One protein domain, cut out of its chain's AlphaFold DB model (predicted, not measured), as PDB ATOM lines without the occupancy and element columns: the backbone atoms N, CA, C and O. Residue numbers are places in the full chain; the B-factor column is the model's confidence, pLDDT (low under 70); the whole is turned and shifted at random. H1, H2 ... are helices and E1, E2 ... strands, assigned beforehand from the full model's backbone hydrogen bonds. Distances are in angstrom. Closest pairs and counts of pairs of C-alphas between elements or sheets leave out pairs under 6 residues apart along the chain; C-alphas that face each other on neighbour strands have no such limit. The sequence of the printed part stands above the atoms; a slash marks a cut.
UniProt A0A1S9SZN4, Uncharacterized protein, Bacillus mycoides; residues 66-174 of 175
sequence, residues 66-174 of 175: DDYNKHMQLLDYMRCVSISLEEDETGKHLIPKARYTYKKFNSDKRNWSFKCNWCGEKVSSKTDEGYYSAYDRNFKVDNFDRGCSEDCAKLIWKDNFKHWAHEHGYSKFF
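AT A GLANCE: This is residues 66 to 174 of the 175 residues of an uncharacterized protein of Bacillus mycoides (UniProt A0A1S9SZN4). The domain is a long, loosely built rod, with H1 at one end, two small strand pairs, E1 with E4 and E2 with E3, at the other, and H2 in the middle, running lengthwise from beside E4 back towards the end where H1 lies. The long link of residues 81 to 100 loops out at the H1 end and then runs back along the rod to E1. The printed part has 109 residues, with two named helices and four named strands in the order H1, E1, E2, E3, E4, H2; both two-strand sheets, E1 - E4 and E2 - E3, are antiparallel. The class is mixed, helices and strands, but under half of the residues, 47 of 109, are in named elements. The whole is loose, with a radius of gyration of the C-alphas of 16.6 A and spans of 53 by 24 by 20 A.

IN THESE COORDINATES: H1, residues 66 to 80, begins with C-alpha 66 at (-19.422, 38.674, -29.136) and is 21.1 A long from first to last C-alpha. E1 is residues 101 to 104, 9.9 A, with C-alpha 101 at (14.979, 47.263, -37.907). E2, residues 113 to 115, E3, residues 122 to 124, and E4, residues 130 to 133, follow; E4 is 9.9 A long. H2, residues 150 to 167, is 25.8 A long and ends with C-alpha 167 at (-5.907, 33.498, -36.509).

HOW THE PARTS SIT: H1 is apart from E2, E3, E4 and H2. E1 and E4 are antiparallel neighbours at 154 degrees between their directions; N 103 and O 131 are 2.8 A apart, within hydrogen-bond range. E2 and E3 form a hairpin at 160 degrees, with N 123 and O 114 2.9 A apart, also within hydrogen-bond range. Between E3 and E4 one pair of C-alphas is within 8 A, those of Val 123 and Tyr 131, at 7.4 A. Residues 132 to 133 of E4 also pair, antiparallel, with residues 146 to 147. E4 and H2 have 3 pairs of C-alphas within 8 A, the closest being those of Tyr 132 and Ala 153, at 6.0 A. E1 and H2 are only just apart, with their closest C-alphas at 8.1 A. In H1 and H2 every O i to N i+4 pair is within hydrogen-bond range.

THE WHOLE: The two C-alphas farthest apart, those of Asp 66 and Asp 108, are 54.9 A apart. The printed part has no cut. The links H1 to E1, 20 residues, and E4 to H2, 16 residues, are long, while E3 to E4, 5 residues, is tight. The mean pLDDT of the printed part is 91.5, and residues 141 to 143 are under 70.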
ATOM      1  N   ASP A  66     -20.641  39.423 -28.824       87.56
ATOM      2  CA  ASP A  66     -19.422  38.674 -29.136       87.56
ATOM      3  C   ASP A  66     -18.436  39.538 -29.929       87.56
ATOM      4  O   ASP A  66     -17.231  39.526 -29.670       87.56
ATOM      5  N   ASP A  67     -18.952  40.344 -30.855       89.69
ATOM      6  CA  ASP A  67     -18.159  41.296 -31.630       89.69
ATOM      7  C   ASP A  67     -17.602  42.405 -30.744       89.69
ATOM      8  O   ASP A  67     -16.413  42.711 -30.836       89.69
ATOM      9  N   TYR A  68     -18.428  42.949 -29.847       89.00
ATOM     10  CA  TYR A  68     -17.992  43.928 -28.855       89.00
ATOM     11  C   TYR A  68     -16.879  43.368 -27.959       89.00
ATOM     12  O   TYR A  68     -15.822  43.980 -27.817       89.00
ATOM     13  N   ASN A  69     -17.071  42.170 -27.400       91.00
ATOM     14  CA  ASN A  69     -16.092  41.525 -26.529       91.00
ATOM     15  C   ASN A  69     -14.773  41.268 -27.265       91.00
ATOM     16  O   ASN A  69     -13.703  41.565 -26.730       91.00
ATOM     17  N   LYS A  70     -14.834  40.772 -28.508       93.75
ATOM     18  CA  LYS A  70     -13.638  40.580 -29.341       93.75
ATOM     19  C   LYS A  70     -12.940  41.895 -29.673       93.75
ATOM     20  O   LYS A  70     -11.713  41.941 -29.669       93.75
ATOM     21  N   HIS A  71     -13.688  42.963 -29.943       93.75
ATOM     22  CA  HIS A  71     -13.104  44.281 -30.187       93.75
ATOM     23  C   HIS A  71     -12.390  44.805 -28.937       93.75
ATOM     24  O   HIS A  71     -11.249  45.254 -29.025       93.75
ATOM     25  N   MET A  72     -12.988  44.654 -27.753       93.25
ATOM     26  CA  MET A  72     -12.348  45.038 -26.492       93.25
ATOM     27  C   MET A  72     -11.078  44.229 -26.201       93.25
ATOM     28  O   MET A  72     -10.081  44.804 -25.766       93.25
ATOM     29  N   GLN A  73     -11.079  42.924 -26.488       94.62
ATOM     30  CA  GLN A  73      -9.883  42.077 -26.393       94.62
ATOM     31  C   GLN A  73      -8.775  42.540 -27.348       94.62
ATOM     32  O   GLN A  73      -7.613  42.616 -26.948       94.62
ATOM     33  N   LEU A  74      -9.126  42.903 -28.586       95.19
ATOM     34  CA  LEU A  74      -8.187  43.484 -29.546       95.19
ATOM     35  C   LEU A  74      -7.564  44.780 -29.003       95.19
ATOM     36  O   LEU A  74      -6.343  44.930 -29.039       95.19
ATOM     37  N   LEU A  75      -8.382  45.709 -28.500       94.88
ATOM     38  CA  LEU A  75      -7.900  46.992 -27.977       94.88
ATOM     39  C   LEU A  75      -6.990  46.811 -26.756       94.88
ATOM     40  O   LEU A  75      -5.947  47.463 -26.664       94.88
ATOM     41  N   ASP A  76      -7.353  45.907 -25.844       94.50
ATOM     42  CA  ASP A  76      -6.522  45.561 -24.689       94.50
ATOM     43  C   ASP A  76      -5.169  44.988 -25.123       94.50
ATOM     44  O   ASP A  76      -4.117  45.459 -24.684       94.50
ATOM     45  N   TYR A  77      -5.185  44.046 -26.068       93.69
ATOM     46  CA  TYR A  77      -3.970  43.465 -26.619       93.69
ATOM     47  C   TYR A  77      -3.069  44.531 -27.256       93.69
ATOM     48  O   TYR A  77      -1.881  44.608 -26.934       93.69
ATOM     49  N   MET A  78      -3.623  45.391 -28.119       93.81
ATOM     50  CA  MET A  78      -2.869  46.454 -28.798       93.81
ATOM     51  C   MET A  78      -2.229  47.426 -27.812       93.81
ATOM     52  O   MET A  78      -1.062  47.797 -27.974       93.81
ATOM     53  N   ARG A  79      -2.941  47.763 -26.732       92.25
ATOM     54  CA  ARG A  79      -2.401  48.554 -25.623       92.25
ATOM     55  C   ARG A  79      -1.218  47.850 -24.954       92.25
ATOM     56  O   ARG A  79      -0.175  48.478 -24.769       92.25
ATOM     57  N   CYS A  80      -1.339  46.560 -24.644       91.12
ATOM     58  CA  CYS A  80      -0.266  45.766 -24.037       91.12
ATOM     59  C   CYS A  80       1.002  45.717 -24.908       91.12
ATOM     60  O   CYS A  80       2.113  45.773 -24.381       91.12
ATOM     61  N   VAL A  81       0.858  45.689 -26.235       89.69
ATOM     62  CA  VAL A  81       1.993  45.684 -27.183       89.69
ATOM     63  C   VAL A  81       2.388  47.085 -27.673       89.69
ATOM     64  O   VAL A  81       3.218  47.239 -28.581       89.69
ATOM     65  N   SER A  82       1.822  48.119 -27.037       89.94
ATOM     66  CA  SER A  82       2.062  49.539 -27.315       89.94
ATOM     67  C   SER A  82       1.892  49.893 -28.795       89.94
ATOM     68  O   SER A  82       2.733  50.578 -29.379       89.94
ATOM     69  N   ILE A  83       0.845  49.373 -29.433       90.50
ATOM     70  CA  ILE A  83       0.453  49.700 -30.805       90.50
ATOM     71  C   ILE A  83      -0.802  50.562 -30.748       90.50
ATOM     72  O   ILE A  83      -1.819  50.157 -30.193       90.50
ATOM     73  N   SER A  84      -0.727  51.753 -31.333       89.25
ATOM     74  CA  SER A  84      -1.897  52.597 -31.556       89.25
ATOM     75  C   SER A  84      -2.591  52.163 -32.841       89.25
ATOM     76  O   SER A  84      -1.927  51.971 -33.862       89.25
ATOM     77  N   LEU A  85      -3.911  52.007 -32.775       93.38
ATOM     78  CA  LEU A  85      -4.751  51.821 -33.949       93.38
ATOM     79  C   LEU A  85      -5.329  53.174 -34.358       93.38
ATOM     80  O   LEU A  85      -5.810  53.930 -33.515       93.38
ATOM     81  N   GLU A  86      -5.236  53.470 -35.646       94.06
ATOM     82  CA  GLU A  86      -5.929  54.590 -36.277       94.06
ATOM     83  C   GLU A  86      -7.177  54.036 -36.963       94.06
ATOM     84  O   GLU A  86      -7.141  52.913 -37.464       94.06
ATOM     85  N   GLU A  87      -8.262  54.802 -36.994       94.75
ATOM     86  CA  GLU A  87      -9.502  54.408 -37.666       94.75
ATOM     87  C   GLU A  87      -9.647  55.133 -39.006       94.75
ATOM     88  O   GLU A  87      -9.211  56.277 -39.163       94.75
ATOM     89  N   ASP A  88     -10.255  54.457 -39.976       93.00
ATOM     90  CA  ASP A  88     -10.702  55.068 -41.221       93.00
ATOM     91  C   ASP A  88     -12.068  55.764 -41.061       93.00
ATOM     92  O   ASP A  88     -12.698  55.741 -40.004       93.00
ATOM     93  N   GLU A  89     -12.560  56.376 -42.140       91.81
ATOM     94  CA  GLU A  89     -13.854  57.076 -42.153       91.81
ATOM     95  C   GLU A  89     -15.060  56.154 -41.893       91.81
ATOM     96  O   GLU A  89     -16.150  56.633 -41.577       91.81
ATOM     97  N   THR A  90     -14.883  54.836 -42.020       89.75
ATOM     98  CA  THR A  90     -15.919  53.822 -41.775       89.75
ATOM     99  C   THR A  90     -15.894  53.279 -40.345       89.75
ATOM    100  O   THR A  90     -16.754  52.472 -39.986       89.75
ATOM    101  N   GLY A  91     -14.937  53.723 -39.519       89.38
ATOM    102  CA  GLY A  91     -14.732  53.242 -38.152       89.38
ATOM    103  C   GLY A  91     -13.990  51.904 -38.073       89.38
ATOM    104  O   GLY A  91     -14.011  51.251 -37.029       89.38
ATOM    105  N   LYS A  92     -13.354  51.456 -39.165       94.12
ATOM    106  CA  LYS A  92     -12.469  50.286 -39.153       94.12
ATOM    107  C   LYS A  92     -11.046  50.695 -38.822       94.12
ATOM    108  O   LYS A  92     -10.575  51.745 -39.244       94.12
ATOM    109  N   HIS A  93     -10.326  49.822 -38.127       96.12
ATOM    110  CA  HIS A  93      -8.921  50.044 -37.813       96.12
ATOM    111  C   HIS A  93      -8.061  49.895 -39.067       96.12
ATOM    112  O   HIS A  93      -8.165  48.927 -39.822       96.12
ATOM    113  N   LEU A  94      -7.149  50.830 -39.269       95.44
ATOM    114  CA  LEU A  94      -6.082  50.697 -40.241       95.44
ATOM    115  C   LEU A  94      -5.062  49.672 -39.742       95.44
ATOM    116  O   LEU A  94      -4.787  49.550 -38.544       95.44
ATOM    117  N   ILE A  95      -4.449  48.946 -40.680       93.25
ATOM    118  CA  ILE A  95      -3.289  48.113 -40.356       93.25
ATOM    119  C   ILE A  95      -2.195  49.027 -39.789       93.25
ATOM    120  O   ILE A  95      -1.825  50.000 -40.458       93.25
ATOM    121  N   PRO A  96      -1.633  48.719 -38.606       92.88
ATOM    122  CA  PRO A  96      -0.678  49.609 -37.976       92.88
ATOM    123  C   PRO A  96       0.575  49.804 -38.826       92.88
ATOM    124  O   PRO A  96       0.936  48.989 -39.686       92.88
ATOM    125  N   LYS A  97       1.293  50.891 -38.541       91.81
ATOM    126  CA  LYS A  97       2.576  51.155 -39.185       91.81
ATOM    127  C   LYS A  97       3.543  49.999 -38.926       91.81
ATOM    128  O   LYS A  97       3.814  49.643 -37.779       91.81
ATOM    129  N   ALA A  98       4.100  49.467 -40.013       92.19
ATOM    130  CA  ALA A  98       5.029  48.351 -39.958       92.19
ATOM    131  C   ALA A  98       6.251  48.661 -39.086       92.19
ATOM    132  O   ALA A  98       6.829  49.749 -39.171       92.19
ATOM    133  N   ARG A  99       6.662  47.676 -38.281       90.75
ATOM    134  CA  ARG A  99       7.843  47.754 -37.419       90.75
ATOM    135  C   ARG A  99       8.946  46.871 -37.983       90.75
ATOM    136  O   ARG A  99       8.761  45.680 -38.208       90.75
ATOM    137  N   TYR A 100      10.111  47.458 -38.205       92.69
ATOM    138  CA  TYR A 100      11.287  46.747 -38.691       92.69
ATOM    139  C   TYR A 100      12.555  47.445 -38.218       92.69
ATOM    140  O   TYR A 100      12.546  48.599 -37.789       92.69
ATOM    141  N   THR A 101      13.672  46.735 -38.295       94.31
ATOM    142  CA  THR A 101      14.979  47.263 -37.907       94.31
ATOM    143  C   THR A 101      16.010  46.901 -38.955       94.31
ATOM    144  O   THR A 101      16.149  45.727 -39.302       94.31
ATOM    145  N   TYR A 102      16.753  47.894 -39.435       96.12
ATOM    146  CA  TYR A 102      17.918  47.644 -40.273       96.12
ATOM    147  C   TYR A 102      19.056  47.046 -39.437       96.12
ATOM    148  O   TYR A 102      19.349  47.505 -38.333       96.12
ATOM    149  N   LYS A 103      19.698  46.008 -39.964       94.19
ATOM    150  CA  LYS A 103      20.820  45.302 -39.348       94.19
ATOM    151  C   LYS A 103      21.965  45.242 -40.344       94.19
ATOM    152  O   LYS A 103      21.868  44.578 -41.373       94.19
ATOM    153  N   LYS A 104      23.069  45.900 -40.002       95.19
ATOM    154  CA  LYS A 104      24.319  45.824 -40.760       95.19
ATOM    155  C   LYS A 104      24.988  44.466 -40.533       95.19
ATOM    156  O   LYS A 104      24.971  43.944 -39.413       95.19
ATOM    157  N   PHE A 105      25.569  43.883 -41.577       92.94
ATOM    158  CA  PHE A 105      26.403  42.697 -41.413       92.94
ATOM    159  C   PHE A 105      27.683  43.052 -40.652       92.94
ATOM    160  O   PHE A 105      28.228  44.145 -40.783       92.94
ATOM    161  N   ASN A 106      28.165  42.115 -39.842       87.12
ATOM    162  CA  ASN A 106      29.451  42.263 -39.177       87.12
ATOM    163  C   ASN A 106      30.543  41.690 -40.093       87.12
ATOM    164  O   ASN A 106      30.505  40.496 -40.396       87.12
ATOM    165  N   SER A 107      31.483  42.541 -40.517       75.69
ATOM    166  CA  SER A 107      32.597  42.194 -41.412       75.69
ATOM    167  C   SER A 107      33.528  41.127 -40.840       75.69
ATOM    168  O   SER A 107      34.111  40.356 -41.595       75.69
ATOM    169  N   ASP A 108      33.627  41.048 -39.513       77.00
ATOM    170  CA  ASP A 108      34.603  40.206 -38.815       77.00
ATOM    171  C   ASP A 108      34.025  38.824 -38.473       77.00
ATOM    172  O   ASP A 108      34.682  37.978 -37.864       77.00
ATOM    173  N   LYS A 109      32.761  38.577 -38.842       81.50
ATOM    174  CA  LYS A 109      32.064  37.311 -38.601       81.50
ATOM    175  C   LYS A 109      32.061  36.415 -39.832       81.50
ATOM    176  O   LYS A 109      32.241  36.840 -40.969       81.50
ATOM    177  N   ARG A 110      31.800  35.124 -39.588       84.69
ATOM    178  CA  ARG A 110      31.634  34.116 -40.641       84.69
ATOM    179  C   ARG A 110      30.604  34.589 -41.666       84.69
ATOM    180  O   ARG A 110      29.513  35.020 -41.300       84.69
ATOM    181  N   ASN A 111      30.949  34.405 -42.940       88.94
ATOM    182  CA  ASN A 111      30.056  34.675 -44.057       88.94
ATOM    183  C   ASN A 111      28.695  34.018 -43.847       88.94
ATOM    184  O   ASN A 111      28.604  32.805 -43.631       88.94
ATOM    185  N   TRP A 112      27.651  34.827 -43.953       90.50
ATOM    186  CA  TRP A 112      26.279  34.400 -43.758       90.50
ATOM    187  C   TRP A 112      25.401  34.956 -44.881       90.50
ATOM    188  O   TRP A 112      25.676  36.005 -45.467       90.50
ATOM    189  N   SER A 113      24.370  34.198 -45.235       93.56
ATOM    190  CA  SER A 113      23.404  34.577 -46.261       93.56
ATOM    191  C   SER A 113      22.050  33.959 -45.969       93.56
ATOM    192  O   SER A 113      21.974  32.900 -45.344       93.56
ATOM    193  N   PHE A 114      20.999  34.580 -46.483       94.06
ATOM    194  CA  PHE A 114      19.631  34.083 -46.414       94.06
ATOM    195  C   PHE A 114      18.863  34.505 -47.676       94.06
ATOM    196  O   PHE A 114      19.375  35.273 -48.490       94.06
ATOM    197  N   LYS A 115      17.650  33.977 -47.855       96.62
ATOM    198  CA  LYS A 115      16.715  34.458 -48.877       96.62
ATOM    199  C   LYS A 115      15.705  35.391 -48.231       96.62
ATOM    200  O   LYS A 115      15.164  35.042 -47.183       96.62
ATOM    201  N   CYS A 116      15.458  36.543 -48.842       96.00
ATOM    202  CA  CYS A 116      14.411  37.455 -48.417       96.00
ATOM    203  C   CYS A 116      13.076  36.709 -48.333       96.00
ATOM    204  O   CYS A 116      12.681  36.032 -49.282       96.00
ATOM    205  N   ASN A 117      12.375  36.856 -47.209       94.81
ATOM    206  CA  ASN A 117      11.103  36.175 -46.971       94.81
ATOM    207  C   ASN A 117       9.962  36.678 -47.870       94.81
ATOM    208  O   ASN A 117       8.931  36.022 -47.939       94.81
ATOM    209  N   TRP A 118      10.145  37.818 -48.547       96.00
ATOM    210  CA  TRP A 118       9.175  38.369 -49.490       96.00
ATOM    211  C   TRP A 118       9.481  37.982 -50.937       96.00
ATOM    212  O   TRP A 118       8.770  37.190 -51.541       96.00
ATOM    213  N   CYS A 119      10.563  38.529 -51.499       96.94
ATOM    214  CA  CYS A 119      10.882  38.384 -52.921       96.94
ATOM    215  C   CYS A 119      11.784  37.179 -53.236       96.94
ATOM    216  O   CYS A 119      12.044  36.895 -54.401       96.94
ATOM    217  N   GLY A 120      12.310  36.483 -52.220       96.25
ATOM    218  CA  GLY A 120      13.213  35.341 -52.395       96.25
ATOM    219  C   GLY A 120      14.654  35.697 -52.782       96.25
ATOM    220  O   GLY A 120      15.483  34.788 -52.895       96.25
ATOM    221  N   GLU A 121      14.973  36.985 -52.950       96.94
ATOM    222  CA  GLU A 121      16.316  37.464 -53.285       96.94
ATOM    223  C   GLU A 121      17.343  37.025 -52.239       96.94
ATOM    224  O   GLU A 121      17.090  37.050 -51.032       96.94
ATOM    225  N   LYS A 122      18.517  36.591 -52.701       96.62
ATOM    226  CA  LYS A 122      19.594  36.177 -51.808       96.62
ATOM    227  C   LYS A 122      20.322  37.412 -51.286       96.62
ATOM    228  O   LYS A 122      20.918  38.132 -52.071       96.62
ATOM    229  N   VAL A 123      20.362  37.559 -49.968       96.06
ATOM    230  CA  VAL A 123      21.139  38.594 -49.274       96.06
ATOM    231  C   VAL A 123      22.325  37.929 -48.590       96.06
ATOM    232  O   VAL A 123      22.170  36.883 -47.947       96.06
ATOM    233  N   SER A 124      23.518  38.500 -48.717       95.00
ATOM    234  CA  SER A 124      24.736  37.943 -48.137       95.00
ATOM    235  C   SER A 124      25.665  39.010 -47.584       95.00
ATOM    236  O   SER A 124      25.932  40.014 -48.227       95.00
ATOM    237  N   SER A 125      26.308  38.697 -46.460       94.62
ATOM    238  CA  SER A 125      27.364  39.529 -45.872       94.62
ATOM    239  C   SER A 125      28.579  39.767 -46.782       94.62
ATOM    240  O   SER A 125      29.444  40.557 -46.429       94.62
ATOM    241  N   LYS A 126      28.698  39.040 -47.903       91.62
ATOM    242  CA  LYS A 126      29.771  39.226 -48.892       91.62
ATOM    243  C   LYS A 126      29.481  40.331 -49.903       91.62
ATOM    244  O   LYS A 126      30.418  40.894 -50.453       91.62
ATOM    245  N   THR A 127      28.208  40.543 -50.215       92.38
ATOM    246  CA  THR A 127      27.750  41.379 -51.333       92.38
ATOM    247  C   THR A 127      26.957  42.582 -50.857       92.38
ATOM    248  O   THR A 127      26.972  43.614 -51.515       92.38
ATOM    249  N   ASP A 128      26.308  42.458 -49.705       93.88
ATOM    250  CA  ASP A 128      25.346  43.418 -49.191       93.88
ATOM    251  C   ASP A 128      25.845  44.017 -47.874       93.88
ATOM    252  O   ASP A 128      26.472  43.339 -47.056       93.88
ATOM    253  N   GLU A 129      25.537  45.294 -47.638       93.88
ATOM    254  CA  GLU A 129      25.917  45.981 -46.399       93.88
ATOM    255  C   GLU A 129      25.099  45.487 -45.194       93.88
ATOM    256  O   GLU A 129      25.608  45.371 -44.075       93.88
ATOM    257  N   GLY A 130      23.828  45.158 -45.410       95.06
ATOM    258  CA  GLY A 130      22.914  44.779 -44.345       95.06
ATOM    259  C   GLY A 130      21.586  44.259 -44.865       95.06
ATOM    260  O   GLY A 130      21.433  43.919 -46.034       95.06
ATOM    261  N   TYR A 131      20.626  44.158 -43.956       95.75
ATOM    262  CA  TYR A 131      19.283  43.666 -44.226       95.75
ATOM    263  C   TYR A 131      18.278  44.248 -43.239       95.75
ATOM    264  O   TYR A 131      18.648  44.818 -42.214       95.75
ATOM    265  N   TYR A 132      16.992  44.045 -43.499       96.38
ATOM    266  CA  TYR A 132      15.925  44.471 -42.602       96.38
ATOM    267  C   TYR A 132      15.338  43.278 -41.853       96.38
ATOM    268  O   TYR A 132      15.027  42.248 -42.441       96.38
ATOM    269  N   SER A 133      15.176  43.407 -40.540       93.25
ATOM    270  CA  SER A 133      14.490  42.447 -39.676       93.25
ATOM    271  C   SER A 133      13.053  42.928 -39.484       93.25
ATOM    272  O   SER A 133      12.856  43.962 -38.852       93.25
ATOM    273  N   ALA A 134      12.072  42.187 -39.996       91.19
ATOM    274  CA  ALA A 134      10.636  42.482 -39.863       91.19
ATOM    275  C   ALA A 134       9.982  41.662 -38.732       91.19
ATOM    276  O   ALA A 134       8.792  41.362 -38.760       91.19
ATOM    277  N   TYR A 135      10.794  41.246 -37.760       81.56
ATOM    278  CA  TYR A 135      10.361  40.416 -36.645       81.56
ATOM    279  C   TYR A 135       9.614  41.254 -35.611       81.56
ATOM    280  O   TYR A 135      10.179  42.200 -35.058       81.56
ATOM    281  N   ASP A 136       8.383  40.849 -35.312       82.00
ATOM    282  CA  ASP A 136       7.598  41.360 -34.198       82.00
ATOM    283  C   ASP A 136       7.095  40.180 -33.365       82.00
ATOM    284  O   ASP A 136       6.207  39.436 -33.783       82.00
ATOM    285  N   ARG A 137       7.692  40.012 -32.180       81.00
ATOM    286  CA  ARG A 137       7.401  38.906 -31.252       81.00
ATOM    287  C   ARG A 137       5.938  38.839 -30.819       81.00
ATOM    288  O   ARG A 137       5.501  37.819 -30.307       81.00
ATOM    289  N   ASN A 138       5.211  39.946 -30.957       83.38
ATOM    290  CA  ASN A 138       3.811  40.016 -30.572       83.38
ATOM    291  C   ASN A 138       2.937  39.272 -31.594       83.38
ATOM    292  O   ASN A 138       2.023  38.548 -31.218       83.38
ATOM    293  N   PHE A 139       3.272  39.374 -32.882       82.69
ATOM    294  CA  PHE A 139       2.475  38.795 -33.967       82.69
ATOM    295  C   PHE A 139       2.968  37.434 -34.441       82.69
ATOM    296  O   PHE A 139       2.269  36.764 -35.198       82.69
ATOM    297  N   LYS A 140       4.170  37.018 -34.035       74.56
ATOM    298  CA  LYS A 140       4.756  35.753 -34.477       74.56
ATOM    299  C   LYS A 140       5.742  35.209 -33.453       74.56
ATOM    300  O   LYS A 140       6.659  35.918 -33.044       74.56
ATOM    301  N   VAL A 141       5.574  33.937 -33.091       62.22
ATOM    302  CA  VAL A 141       6.373  33.274 -32.046       62.22
ATOM    303  C   VAL A 141       7.738  32.798 -32.574       62.22
ATOM    304  O   VAL A 141       8.730  32.940 -31.865       62.22
ATOM    305  N   ASP A 142       7.833  32.338 -33.834       58.50
ATOM    306  CA  ASP A 142       8.960  31.470 -34.240       58.50
ATOM    307  C   ASP A 142       9.871  31.934 -35.400       58.50
ATOM    308  O   ASP A 142      10.814  31.219 -35.739       58.50
ATOM    309  N   ASN A 143       9.702  33.120 -36.006       64.06
ATOM    310  CA  ASN A 143      10.456  33.450 -37.234       64.06
ATOM    311  C   ASN A 143      11.323  34.712 -37.183       64.06
ATOM    312  O   ASN A 143      10.857  35.814 -36.921       64.06
ATOM    313  N   PHE A 144      12.578  34.577 -37.624       78.56
ATOM    314  CA  PHE A 144      13.446  35.696 -38.003       78.56
ATOM    315  C   PHE A 144      13.165  36.131 -39.443       78.56
ATOM    316  O   PHE A 144      14.007  35.944 -40.324       78.56
ATOM    317  N   ASP A 145      11.984  36.690 -39.680       89.75
ATOM    318  CA  ASP A 145      11.620  37.191 -41.000       89.75
ATOM    319  C   ASP A 145      12.488  38.397 -41.394       89.75
ATOM    320  O   ASP A 145      12.653  39.365 -40.637       89.75
ATOM    321  N   ARG A 146      13.084  38.320 -42.588       93.56
ATOM    322  CA  ARG A 146      14.072  39.281 -43.082       93.56
ATOM    323  C   ARG A 146      13.762  39.749 -44.506       93.56
ATOM    324  O   ARG A 146      13.503  38.955 -45.411       93.56
ATOM    325  N   GLY A 147      13.847  41.061 -44.704       96.06
ATOM    326  CA  GLY A 147      13.736  41.750 -45.990       96.06
ATOM    327  C   GLY A 147      15.107  42.106 -46.569       96.06
ATOM    328  O   GLY A 147      16.003  42.490 -45.812       96.06
ATOM    329  N   CYS A 148      15.270  42.013 -47.893       96.62
ATOM    330  CA  CYS A 148      16.427  42.597 -48.589       96.62
ATOM    331  C   CYS A 148      16.343  44.130 -48.648       96.62
ATOM    332  O   CYS A 148      17.365  44.804 -48.592       96.62
ATOM    333  N   SER A 149      15.127  44.677 -48.672       96.88
ATOM    334  CA  SER A 149      14.847  46.109 -48.684       96.88
ATOM    335  C   SER A 149      13.845  46.502 -47.599       96.88
ATOM    336  O   SER A 149      13.167  45.655 -47.003       96.88
ATOM    337  N   GLU A 150      13.728  47.809 -47.371       97.12
ATOM    338  CA  GLU A 150      12.722  48.380 -46.480       97.12
ATOM    339  C   GLU A 150      11.297  48.011 -46.918       97.12
ATOM    340  O   GLU A 150      10.468  47.640 -46.086       97.12
ATOM    341  N   ASP A 151      11.017  48.042 -48.222       97.50
ATOM    342  CA  ASP A 151       9.700  47.702 -48.764       97.50
ATOM    343  C   ASP A 151       9.361  46.227 -48.560       97.50
ATOM    344  O   ASP A 151       8.252  45.906 -48.127       97.50
ATOM    345  N   CYS A 152      10.329  45.326 -48.761       96.88
ATOM    346  CA  CYS A 152      10.140  43.915 -48.429       96.88
ATOM    347  C   CYS A 152       9.834  43.743 -46.937       96.88
ATOM    348  O   CYS A 152       8.926  43.002 -46.581       96.88
ATOM    349  N   ALA A 153      10.549  44.444 -46.053       95.94
ATOM    350  CA  ALA A 153      10.300  44.358 -44.617       95.94
ATOM    351  C   ALA A 153       8.908  44.874 -44.220       95.94
ATOM    352  O   ALA A 153       8.242  44.245 -43.397       95.94
ATOM    353  N   LYS A 154       8.442  45.970 -44.834       95.94
ATOM    354  CA  LYS A 154       7.077  46.487 -44.645       95.94
ATOM    355  C   LYS A 154       6.025  45.461 -45.054       95.94
ATOM    356  O   LYS A 154       5.062  45.270 -44.316       95.94
ATOM    357  N   LEU A 155       6.200  44.816 -46.208       95.62
ATOM    358  CA  LEU A 155       5.260  43.817 -46.719       95.62
ATOM    359  C   LEU A 155       5.232  42.572 -45.831       95.62
ATOM    360  O   LEU A 155       4.157  42.160 -45.409       95.62
ATOM    361  N   ILE A 156       6.401  42.058 -45.434       94.56
ATOM    362  CA  ILE A 156       6.488  40.900 -44.534       94.56
ATOM    363  C   ILE A 156       5.799  41.182 -43.198       94.56
ATOM    364  O   ILE A 156       5.020  40.362 -42.715       94.56
ATOM    365  N   TRP A 157       6.062  42.344 -42.593       93.81
ATOM    366  CA  TRP A 157       5.432  42.696 -41.323       93.81
ATOM    367  C   TRP A 157       3.909  42.807 -41.462       93.81
ATOM    368  O   TRP A 157       3.182  42.283 -40.621       93.81
ATOM    369  N   LYS A 158       3.416  43.450 -42.531       93.38
ATOM    370  CA  LYS A 158       1.973  43.583 -42.784       93.38
ATOM    371  C   LYS A 158       1.299  42.228 -42.972       93.38
ATOM    372  O   LYS A 158       0.208  42.030 -42.447       93.38
ATOM    373  N   ASP A 159       1.940  41.300 -43.669       93.50
ATOM    374  CA  ASP A 159       1.404  39.953 -43.858       93.50
ATOM    375  C   ASP A 159       1.388  39.156 -42.554       93.50
ATOM    376  O   ASP A 159       0.379  38.528 -42.235       93.50
ATOM    377  N   ASN A 160       2.446  39.258 -41.745       92.88
ATOM    378  CA  ASN A 160       2.471  38.672 -40.406       92.88
ATOM    379  C   ASN A 160       1.345  39.229 -39.521       92.88
ATOM    380  O   ASN A 160       0.652  38.459 -38.859       92.88
ATOM    381  N   PHE A 161       1.115  40.546 -39.543       93.25
ATOM    382  CA  PHE A 161       0.014  41.176 -38.812       93.25
ATOM    383  C   PHE A 161      -1.355  40.676 -39.285       93.25
ATOM    384  O   PHE A 161      -2.199  40.313 -38.469       93.25
ATOM    385  N   LYS A 162      -1.582  40.634 -40.604       94.06
ATOM    386  CA  LYS A 162      -2.843  40.148 -41.182       94.06
ATOM    387  C   LYS A 162      -3.111  38.696 -40.812       94.06
ATOM    388  O   LYS A 162      -4.242  38.354 -40.479       94.06
ATOM    389  N   HIS A 163      -2.079  37.858 -40.862       93.31
ATOM    390  CA  HIS A 163      -2.174  36.458 -40.475       93.31
ATOM    391  C   HIS A 163      -2.534  36.319 -38.995       93.31
ATOM    392  O   HIS A 163      -3.528  35.674 -38.676       93.31
ATOM    393  N   TRP A 164      -1.819  37.025 -38.115       94.31
ATOM    394  CA  TRP A 164      -2.132  37.077 -36.688       94.31
ATOM    395  C   TRP A 164      -3.580  37.525 -36.433       94.31
ATOM    396  O   TRP A 164      -4.317  36.865 -35.698       94.31
ATOM    397  N   ALA A 165      -4.021  38.607 -37.081       94.81
ATOM    398  CA  ALA A 165      -5.379  39.125 -36.930       94.81
ATOM    399  C   ALA A 165      -6.430  38.114 -37.409       94.81
ATOM    400  O   ALA A 165      -7.502  38.013 -36.817       94.81
ATOM    401  N   HIS A 166      -6.132  37.346 -38.458       95.19
ATOM    402  CA  HIS A 166      -7.002  36.278 -38.941       95.19
ATOM    403  C   HIS A 166      -7.089  35.110 -37.957       95.19
ATOM    404  O   HIS A 166      -8.193  34.702 -37.601       95.19
ATOM    405  N   GLU A 167      -5.955  34.612 -37.466       94.31
ATOM    406  CA  GLU A 167      -5.907  33.498 -36.509       94.31
ATOM    407  C   GLU A 167      -6.658  33.801 -35.205       94.31
ATOM    408  O   GLU A 167      -7.274  32.910 -34.625       94.31
ATOM    409  N   HIS A 168      -6.675  35.067 -34.779       93.19
ATOM    410  CA  HIS A 168      -7.374  35.505 -33.567       93.19
ATOM    411  C   HIS A 168      -8.816  35.981 -33.831       93.19
ATOM    412  O   HIS A 168      -9.529  36.376 -32.910       93.19
ATOM    413  N   GLY A 169      -9.286  35.936 -35.084       94.00
ATOM    414  CA  GLY A 169     -10.648  36.332 -35.453       94.00
ATOM    415  C   GLY A 169     -10.908  37.842 -35.397       94.00
ATOM    416  O   GLY A 169     -12.053  38.260 -35.211       94.00
ATOM    417  N   TYR A 170      -9.864  38.653 -35.560       95.75
ATOM    418  CA  TYR A 170      -9.908  40.114 -35.560       95.75
ATOM    419  C   TYR A 170     -10.000  40.737 -36.956       95.75
ATOM    420  O   TYR A 170     -10.242  41.937 -37.052       95.75
ATOM    421  N   SER A 171      -9.852  39.966 -38.043       95.12
ATOM    422  CA  SER A 171      -9.798  40.499 -39.419       95.12
ATOM    423  C   SER A 171     -10.922  41.474 -39.767       95.12
ATOM    424  O   SER A 171     -10.686  42.447 -40.471       95.12
ATOM    425  N   LYS A 172     -12.138  41.248 -39.262       93.94
ATOM    426  CA  LYS A 172     -13.298  42.106 -39.552       93.94
ATOM    427  C   LYS A 172     -13.168  43.539 -39.029       93.94
ATOM    428  O   LYS A 172     -13.836  44.424 -39.557       93.94
ATOM    429  N   PHE A 173     -12.345  43.746 -38.001       95.06
ATOM    430  CA  PHE A 173     -12.132  45.050 -37.383       95.06
ATOM    431  C   PHE A 173     -11.142  45.909 -38.167       95.06
ATOM    432  O   PHE A 173     -10.997  47.081 -37.839       95.06
ATOM    433  N   PHE A 174     -10.482  45.346 -39.183       95.38
ATOM    434  CA  PHE A 174      -9.505  46.046 -40.004       95.38
ATOM    435  C   PHE A 174     -10.027  46.321 -41.422       95.38
ATOM    436  O   PHE A 174     -10.883  45.587 -41.942       95.38
TER     437      PHE A 174